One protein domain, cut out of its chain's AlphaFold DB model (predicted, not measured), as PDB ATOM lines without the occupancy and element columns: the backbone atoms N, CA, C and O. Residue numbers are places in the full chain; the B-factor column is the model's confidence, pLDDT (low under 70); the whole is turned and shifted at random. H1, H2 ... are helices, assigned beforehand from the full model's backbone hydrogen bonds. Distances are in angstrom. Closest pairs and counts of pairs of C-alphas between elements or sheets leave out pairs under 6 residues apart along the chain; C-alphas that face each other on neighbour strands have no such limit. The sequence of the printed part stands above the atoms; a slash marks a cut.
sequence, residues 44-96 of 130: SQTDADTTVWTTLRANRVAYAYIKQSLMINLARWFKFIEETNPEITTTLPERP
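AT A GLANCE: This is residues 44 to 96 of the 130 residues of an uncharacterized protein of Cryomyces minteri (UniProt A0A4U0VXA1). Three short helices, H1, H2 and H3, make a small triangular frame, each about perpendicular to the other two: H1 crosses H3, and H2 joins the last end of H1 to the first end of H3. A fourth, shorter helix, H4, sits near both H1 and H3 at the side away from H2, and a tail without a named element, residues 92 to 96, follows it. The contacts between the helices are few, and residues 68 to 73 stick out. The printed part has 53 residues, with four named helices in the order H1, H2, H3, H4 and no named strand, and its class is all helix. The whole is compact, with a radius of gyration of the C-alphas of 10.8 A and spans of 30 by 26 by 17 A.

HOW THE PARTS SIT: Start with H1, residues 47 to 58, and go on to H2, residues 60 to 67: they only just touch, only at the corner by their link, with 3 pairs of C-alphas within 8 A. The closest C-alphas are those of Arg 57 and Tyr 63, 5.7 A apart, and the lines are about perpendicular at 73 degrees. Next look at H3, residues 72 to 84, which only just touches H2, again only at the corner, with 3 such pairs; the closest C-alphas are those of Ile 66 and Ala 75, 5.6 A apart, and the lines are about perpendicular at 80 degrees. H1, with residues 49 to 53 alone, only just touches residues 78 to 81 of H3, also with 3 pairs. Here the closest C-alphas are those of Trp 53 and Phe 78, 6.7 A apart, and the lines are about perpendicular at 78 degrees. Last comes H4, residues 86 to 91, close but not clearly touching H3, with the closest C-alphas, Glu 82 and Thr 89, 6.4 A apart. H4 is also close but not clearly touching H1, the closest C-alphas, Thr 50 and Ile 88, being 8.0 A apart, at a steep tilt of 55 degrees, the same way. H2 and H4 are apart. In H1, H2, H3 and H4 every O i to N i+4 pair is within hydrogen-bond range.

IN THESE COORDINATES: Find C-alpha 47 at (137.067, 178.434, 169.054); from there H1 runs 16.4 A to C-alpha 58. H2 begins at C-alpha 60 and is 10.5 A long. Find C-alpha 72 at (126.710, 180.264, 188.586), where H3 begins; it runs 18.1 A to C-alpha 84. H4 ends at C-alpha 91, at (148.386, 186.994, 175.891).

THE WHOLE: The two C-alphas farthest apart are those of Ser 44 and Pro 96, 31.8 A. The printed part has no cut, and the three links between the helices are tight. The mean pLDDT of the printed part is 86.9; residues 89 to 96, of which 89 to 91 belong to H4, are under 70.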
ATOM      1  N   SER A  44     135.212 169.272 174.322       91.69
ATOM      2  CA  SER A  44     136.570 169.806 174.371       91.69
ATOM      3  C   SER A  44     136.528 171.294 174.061       91.69
ATOM      4  O   SER A  44     135.547 171.776 173.499       91.69
ATOM      5  N   GLN A  45     137.607 172.006 174.373       90.94
ATOM      6  CA  GLN A  45     137.715 173.416 174.031       90.94
ATOM      7  C   GLN A  45     137.597 173.638 172.523       90.94
ATOM      8  O   GLN A  45     138.244 172.948 171.732       90.94
ATOM      9  N   THR A  46     136.780 174.616 172.143       94.06
ATOM     10  CA  THR A  46     136.596 175.038 170.753       94.06
ATOM     11  C   THR A  46     136.850 176.534 170.596       94.06
ATOM     12  O   THR A  46     136.918 177.276 171.578       94.06
ATOM     13  N   ASP A  47     136.928 177.003 169.351       92.50
ATOM     14  CA  ASP A  47     137.067 178.434 169.054       92.50
ATOM     15  C   ASP A  47     135.908 179.265 169.623       92.50
ATOM     16  O   ASP A  47     136.106 180.423 169.981       92.50
ATOM     17  N   ALA A  48     134.715 178.677 169.768       94.81
ATOM     18  CA  ALA A  48     133.575 179.345 170.390       94.81
ATOM     19  C   ALA A  48     133.868 179.734 171.844       94.81
ATOM     20  O   ALA A  48     133.598 180.869 172.237       94.81
ATOM     21  N   ASP A  49     134.465 178.825 172.625       94.56
ATOM     22  CA  ASP A  49     134.826 179.093 174.017       94.56
ATOM     23  C   ASP A  49     135.830 180.243 174.107       94.56
ATOM     24  O   ASP A  49     135.622 181.199 174.854       94.56
ATOM     25  N   THR A  50     136.881 180.195 173.286       93.06
ATOM     26  CA  THR A  50     137.930 181.220 173.262       93.06
ATOM     27  C   THR A  50     137.380 182.582 172.822       93.06
ATOM     28  O   THR A  50     137.658 183.597 173.466       93.06
ATOM     29  N   THR A  51     136.566 182.645 171.765       94.44
ATOM     30  CA  THR A  51     135.982 183.908 171.277       94.44
ATOM     31  C   THR A  51     135.019 184.524 172.295       94.44
ATOM     32  O   THR A  51     135.102 185.722 172.579       94.44
ATOM     33  N   VAL A  52     134.128 183.727 172.889       95.62
ATOM     34  CA  VAL A  52     133.175 184.230 173.890       95.62
ATOM     35  C   VAL A  52     133.917 184.674 175.149       95.62
ATOM     36  O   VAL A  52     133.686 185.781 175.639       95.62
ATOM     37  N   TRP A  53     134.867 183.872 175.637       95.31
ATOM     38  CA  TRP A  53     135.631 184.191 176.843       95.31
ATOM     39  C   TRP A  53     136.441 185.481 176.680       95.31
ATOM     40  O   TRP A  53     136.366 186.370 177.529       95.31
ATOM     41  N   THR A  54     137.157 185.637 175.562       93.00
ATOM     42  CA  THR A  54     137.950 186.850 175.281       93.00
ATOM     43  C   THR A  54     137.072 188.094 175.159       93.00
ATOM     44  O   THR A  54     137.419 189.145 175.705       93.00
ATOM     45  N   THR A  55     135.900 187.974 174.531       94.50
ATOM     46  CA  THR A  55     134.932 189.076 174.420       94.50
ATOM     47  C   THR A  55     134.415 189.508 175.794       94.50
ATOM     48  O   THR A  55     134.418 190.702 176.116       94.50
ATOM     49  N   LEU A  56     134.049 188.546 176.645       94.44
ATOM     50  CA  LEU A  56     133.608 188.809 178.016       94.44
ATOM     51  C   LEU A  56     134.729 189.399 178.880       94.44
ATOM     52  O   LEU A  56     134.486 190.331 179.647       94.44
ATOM     53  N   ARG A  57     135.965 188.908 178.732       92.25
ATOM     54  CA  ARG A  57     137.136 189.406 179.472       92.25
ATOM     55  C   ARG A  57     137.492 190.847 179.093       92.25
ATOM     56  O   ARG A  57     137.894 191.619 179.968       92.25
ATOM     57  N   ALA A  58     137.336 191.220 177.821       91.25
ATOM     58  CA  ALA A  58     137.589 192.575 177.326       91.25
ATOM     59  C   ALA A  58     136.526 193.589 177.802       91.25
ATOM     60  O   ALA A  58     136.844 194.755 178.093       91.25
ATOM     61  N   ASN A  59     135.268 193.154 177.934       93.19
ATOM     62  CA  ASN A  59     134.177 193.990 178.421       93.19
ATOM     63  C   ASN A  59     134.227 194.145 179.954       93.19
ATOM     64  O   ASN A  59     133.956 193.220 180.715       93.19
ATOM     65  N   ARG A  60     134.511 195.365 180.428       92.38
ATOM     66  CA  ARG A  60     134.595 195.666 181.872       92.38
ATOM     67  C   ARG A  60     133.283 195.435 182.627       92.38
ATOM     68  O   ARG A  60     133.333 195.082 183.799       92.38
ATOM     69  N   VAL A  61     132.142 195.676 181.980       93.50
ATOM     70  CA  VAL A  61     130.817 195.559 182.602       93.50
ATOM     71  C   VAL A  61     130.467 194.085 182.754       93.50
ATOM     72  O   VAL A  61     130.157 193.653 183.859       93.50
ATOM     73  N   ALA A  62     130.628 193.308 181.678       93.62
ATOM     74  CA  ALA A  62     130.433 191.863 181.711       93.62
ATOM     75  C   ALA A  62     131.369 191.197 182.731       93.62
ATOM     76  O   ALA A  62     130.912 190.450 183.590       93.62
ATOM     77  N   TYR A  63     132.666 191.526 182.711       93.75
ATOM     78  CA  TYR A  63     133.636 190.952 183.646       93.75
ATOM     79  C   TYR A  63     133.321 191.278 185.115       93.75
ATOM     80  O   TYR A  63     133.397 190.397 185.973       93.75
ATOM     81  N   ALA A  64     132.944 192.525 185.422       92.31
ATOM     82  CA  ALA A  64     132.547 192.912 186.777       92.31
ATOM     83  C   ALA A  64     131.285 192.168 187.238       92.31
ATOM     84  O   ALA A  64     131.214 191.757 188.394       92.31
ATOM     85  N   TYR A  65     130.324 191.961 186.337       93.19
ATOM     86  CA  TYR A  65     129.102 191.216 186.623       93.19
ATOM     87  C   TYR A  65     129.375 189.720 186.851       93.19
ATOM     88  O   TYR A  65     128.938 189.163 187.854       93.19
ATOM     89  N   ILE A  66     130.189 189.082 186.000       94.19
ATOM     90  CA  ILE A  66     130.593 187.671 186.153       94.19
ATOM     91  C   ILE A  66     131.299 187.445 187.496       94.19
ATOM     92  O   ILE A  66     131.053 186.442 188.166       94.19
ATOM     93  N   LYS A  67     132.123 188.403 187.942       93.12
ATOM     94  CA  LYS A  67     132.799 188.344 189.247       93.12
ATOM     95  C   LYS A  67     131.860 188.329 190.452       93.12
ATOM     96  O   LYS A  67     132.268 187.853 191.505       93.12
ATOM     97  N   GLN A  68     130.629 188.821 190.314       93.56
ATOM     98  CA  GLN A  68     129.619 188.732 191.375       93.56
ATOM     99  C   GLN A  68     129.052 187.312 191.510       93.56
ATOM    100  O   GLN A  68     128.380 187.020 192.493       93.56
ATOM    101  N   SER A  69     129.327 186.424 190.545       91.69
ATOM    102  CA  SER A  69     128.896 185.024 190.543       91.69
ATOM    103  C   SER A  69     127.373 184.834 190.662       91.69
ATOM    104  O   SER A  69     126.914 183.814 191.177       91.69
ATOM    105  N   LEU A  70     126.586 185.795 190.161       92.25
ATOM    106  CA  LEU A  70     125.117 185.716 190.125       92.25
ATOM    107  C   LEU A  70     124.619 184.641 189.144       92.25
ATOM    108  O   LEU A  70     123.611 183.988 189.387       92.25
ATOM    109  N   MET A  71     125.362 184.441 188.054       94.62
ATOM    110  CA  MET A  71     125.148 183.401 187.049       94.62
ATOM    111  C   MET A  71     126.182 182.294 187.270       94.62
ATOM    112  O   MET A  71     127.338 182.407 186.854       94.62
ATOM    113  N   ILE A  72     125.789 181.267 188.027       96.19
ATOM    114  CA  ILE A  72     126.710 180.264 188.586       96.19
ATOM    115  C   ILE A  72     127.373 179.434 187.480       96.19
ATOM    116  O   ILE A  72     128.566 179.129 187.575       96.19
ATOM    117  N   ASN A  73     126.638 179.075 186.424       97.12
ATOM    118  CA  ASN A  73     127.173 178.238 185.349       97.12
ATOM    119  C   ASN A  73     128.173 179.013 184.498       97.12
ATOM    120  O   ASN A  73     129.247 178.496 184.183       97.12
ATOM    121  N   LEU A  74     127.841 180.266 184.190       96.50
ATOM    122  CA  LEU A  74     128.715 181.188 183.483       96.50
ATOM    123  C   LEU A  74     129.989 181.470 184.284       96.50
ATOM    124  O   LEU A  74     131.083 181.359 183.737       96.50
ATOM    125  N   ALA A  75     129.871 181.793 185.574       96.38
ATOM    126  CA  ALA A  75     131.025 182.073 186.428       96.38
ATOM    127  C   ALA A  75     131.944 180.849 186.572       96.38
ATOM    128  O   ALA A  75     133.166 180.976 186.452       96.38
ATOM    129  N   ARG A  76     131.362 179.654 186.757       96.62
ATOM    130  CA  ARG A  76     132.098 178.381 186.774       96.62
ATOM    131  C   ARG A  76     132.859 178.168 185.467       96.62
ATOM    132  O   ARG A  76     134.058 177.909 185.512       96.62
ATOM    133  N   TRP A  77     132.177 178.256 184.325       96.94
ATOM    134  CA  TRP A  77     132.795 178.069 183.009       96.94
ATOM    135  C   TRP A  77     133.897 179.102 182.754       96.94
ATOM    136  O   TRP A  77     134.989 178.740 182.331       96.94
ATOM    137  N   PHE A  78     133.654 180.371 183.084       95.56
ATOM    138  CA  PHE A  78     134.617 181.447 182.867       95.56
ATOM    139  C   PHE A  78     135.929 181.200 183.621       95.56
ATOM    140  O   PHE A  78     137.007 181.332 183.041       95.56
ATOM    141  N   LYS A  79     135.830 180.800 184.895       94.25
ATOM    142  CA  LYS A  79     136.986 180.437 185.723       94.25
ATOM    143  C   LYS A  79     137.669 179.164 185.219       94.25
ATOM    144  O   LYS A  79     138.889 179.120 185.145       94.25
ATOM    145  N   PHE A  80     136.889 178.154 184.837       94.81
ATOM    146  CA  PHE A  80     137.414 176.903 184.291       94.81
ATOM    147  C   PHE A  80     138.286 177.145 183.052       94.81
ATOM    148  O   PHE A  80     139.418 176.677 183.017       94.81
ATOM    149  N   ILE A  81     137.815 177.944 182.085       94.06
ATOM    150  CA  ILE A  81     138.588 178.278 180.877       94.06
ATOM    151  C   ILE A  81     139.864 179.066 181.215       94.06
ATOM    152  O   ILE A  81     140.892 178.849 180.570       94.06
ATOM    153  N   GLU A  82     139.815 179.950 182.218       90.19
ATOM    154  CA  GLU A  82     140.976 180.711 182.704       90.19
ATOM    155  C   GLU A  82     142.048 179.781 183.303       90.19
ATOM    156  O   GLU A  82     143.229 179.918 182.996       90.19
ATOM    157  N   GLU A  83     141.637 178.788 184.095       90.62
ATOM    158  CA  GLU A  83     142.536 177.826 184.745       90.62
ATOM    159  C   GLU A  83     143.109 176.787 183.773       90.62
ATOM    160  O   GLU A  83     144.273 176.401 183.896       90.62
ATOM    161  N   THR A  84     142.325 176.330 182.792       89.94
ATOM    162  CA  THR A  84     142.781 175.304 181.844       89.94
ATOM    163  C   THR A  84     143.640 175.856 180.710       89.94
ATOM    164  O   THR A  84     144.328 175.076 180.056       89.94
ATOM    165  N   ASN A  85     143.622 177.173 180.458       85.25
ATOM    166  CA  ASN A  85     144.316 177.788 179.319       85.25
ATOM    167  C   ASN A  85     145.190 178.979 179.730       85.25
ATOM    168  O   ASN A  85     144.901 180.128 179.364       85.25
ATOM    169  N   PRO A  86     146.307 178.728 180.431       77.69
ATOM    170  CA  PRO A  86     147.218 179.786 180.859       77.69
ATOM    171  C   PRO A  86     147.754 180.628 179.685       77.69
ATOM    172  O   PRO A  86     147.983 181.828 179.842       77.69
ATOM    173  N   GLU A  87     147.871 180.061 178.481       74.94
ATOM    174  CA  GLU A  87     148.325 180.778 177.277       74.94
ATOM    175  C   GLU A  87     147.367 181.902 176.843       74.94
ATOM    176  O   GLU A  87     147.801 182.993 176.464       74.94
ATOM    177  N   ILE A  88     146.054 181.676 176.958       72.19
ATOM    178  CA  ILE A  88     145.035 182.681 176.622       72.19
ATOM    179  C   ILE A  88     145.095 183.821 177.642       72.19
ATOM    180  O   ILE A  88     145.037 184.989 177.277       72.19
ATOM    181  N   THR A  89     145.286 183.508 178.923       64.50
ATOM    182  CA  THR A  89     145.369 184.533 179.977       64.50
ATOM    183  C   THR A  89     146.636 185.386 179.890       64.50
ATOM    184  O   THR A  89     146.579 186.584 180.142       64.50
ATOM    185  N   THR A  90     147.753 184.790 179.462       60.00
ATOM    186  CA  THR A  90     149.066 185.450 179.354       60.00
ATOM    187  C   THR A  90     149.140 186.428 178.177       60.00
ATOM    188  O   THR A  90     149.894 187.398 178.209       60.00
ATOM    189  N   THR A  91     148.371 186.178 177.116       59.41
ATOM    190  CA  THR A  91     148.386 186.994 175.891       59.41
ATOM    191  C   THR A  91     147.483 188.220 175.967       59.41
ATOM    192  O   THR A  91     147.696 189.179 175.220       59.41
ATOM    193  N   LEU A  92     146.500 188.239 176.872       60.69
ATOM    194  CA  LEU A  92     145.765 189.466 177.144       60.69
ATOM    195  C   LEU A  92     146.628 190.375 178.022       60.69
ATOM    196  O   LEU A  92     147.048 189.946 179.095       60.69
ATOM    197  N   PRO A  93     146.870 191.639 177.624       54.41
ATOM    198  CA  PRO A  93     147.552 192.576 178.499       54.41
ATOM    199  C   PRO A  93     146.754 192.664 179.797       54.41
ATOM    200  O   PRO A  93     145.568 193.019 179.773       54.41
ATOM    201  N   GLU A  94     147.393 192.325 180.920       55.84
ATOM    202  CA  GLU A  94     146.861 192.630 182.239       55.84
ATOM    203  C   GLU A  94     146.509 194.111 182.226       55.84
ATOM    204  O   GLU A  94     147.368 194.989 182.115       55.84
ATOM    205  N   ARG A  95     145.206 194.398 182.216       58.38
ATOM    206  CA  ARG A  95     144.720 195.770 182.205       58.38
ATOM    207  C   ARG A  95     145.357 196.430 183.425       58.38
ATOM    208  O   ARG A  95     145.169 195.876 184.511       58.38
ATOM    209  N   PRO A  96     146.101 197.546 183.283       40.81
ATOM    210  CA  PRO A  96     146.763 198.152 184.423       40.81
ATOM    211  C   PRO A  96     145.676 198.435 185.446       40.81
ATOM    212  O   PRO A  96     144.737 199.194 185.177       40.81
TER     213      PRO A  96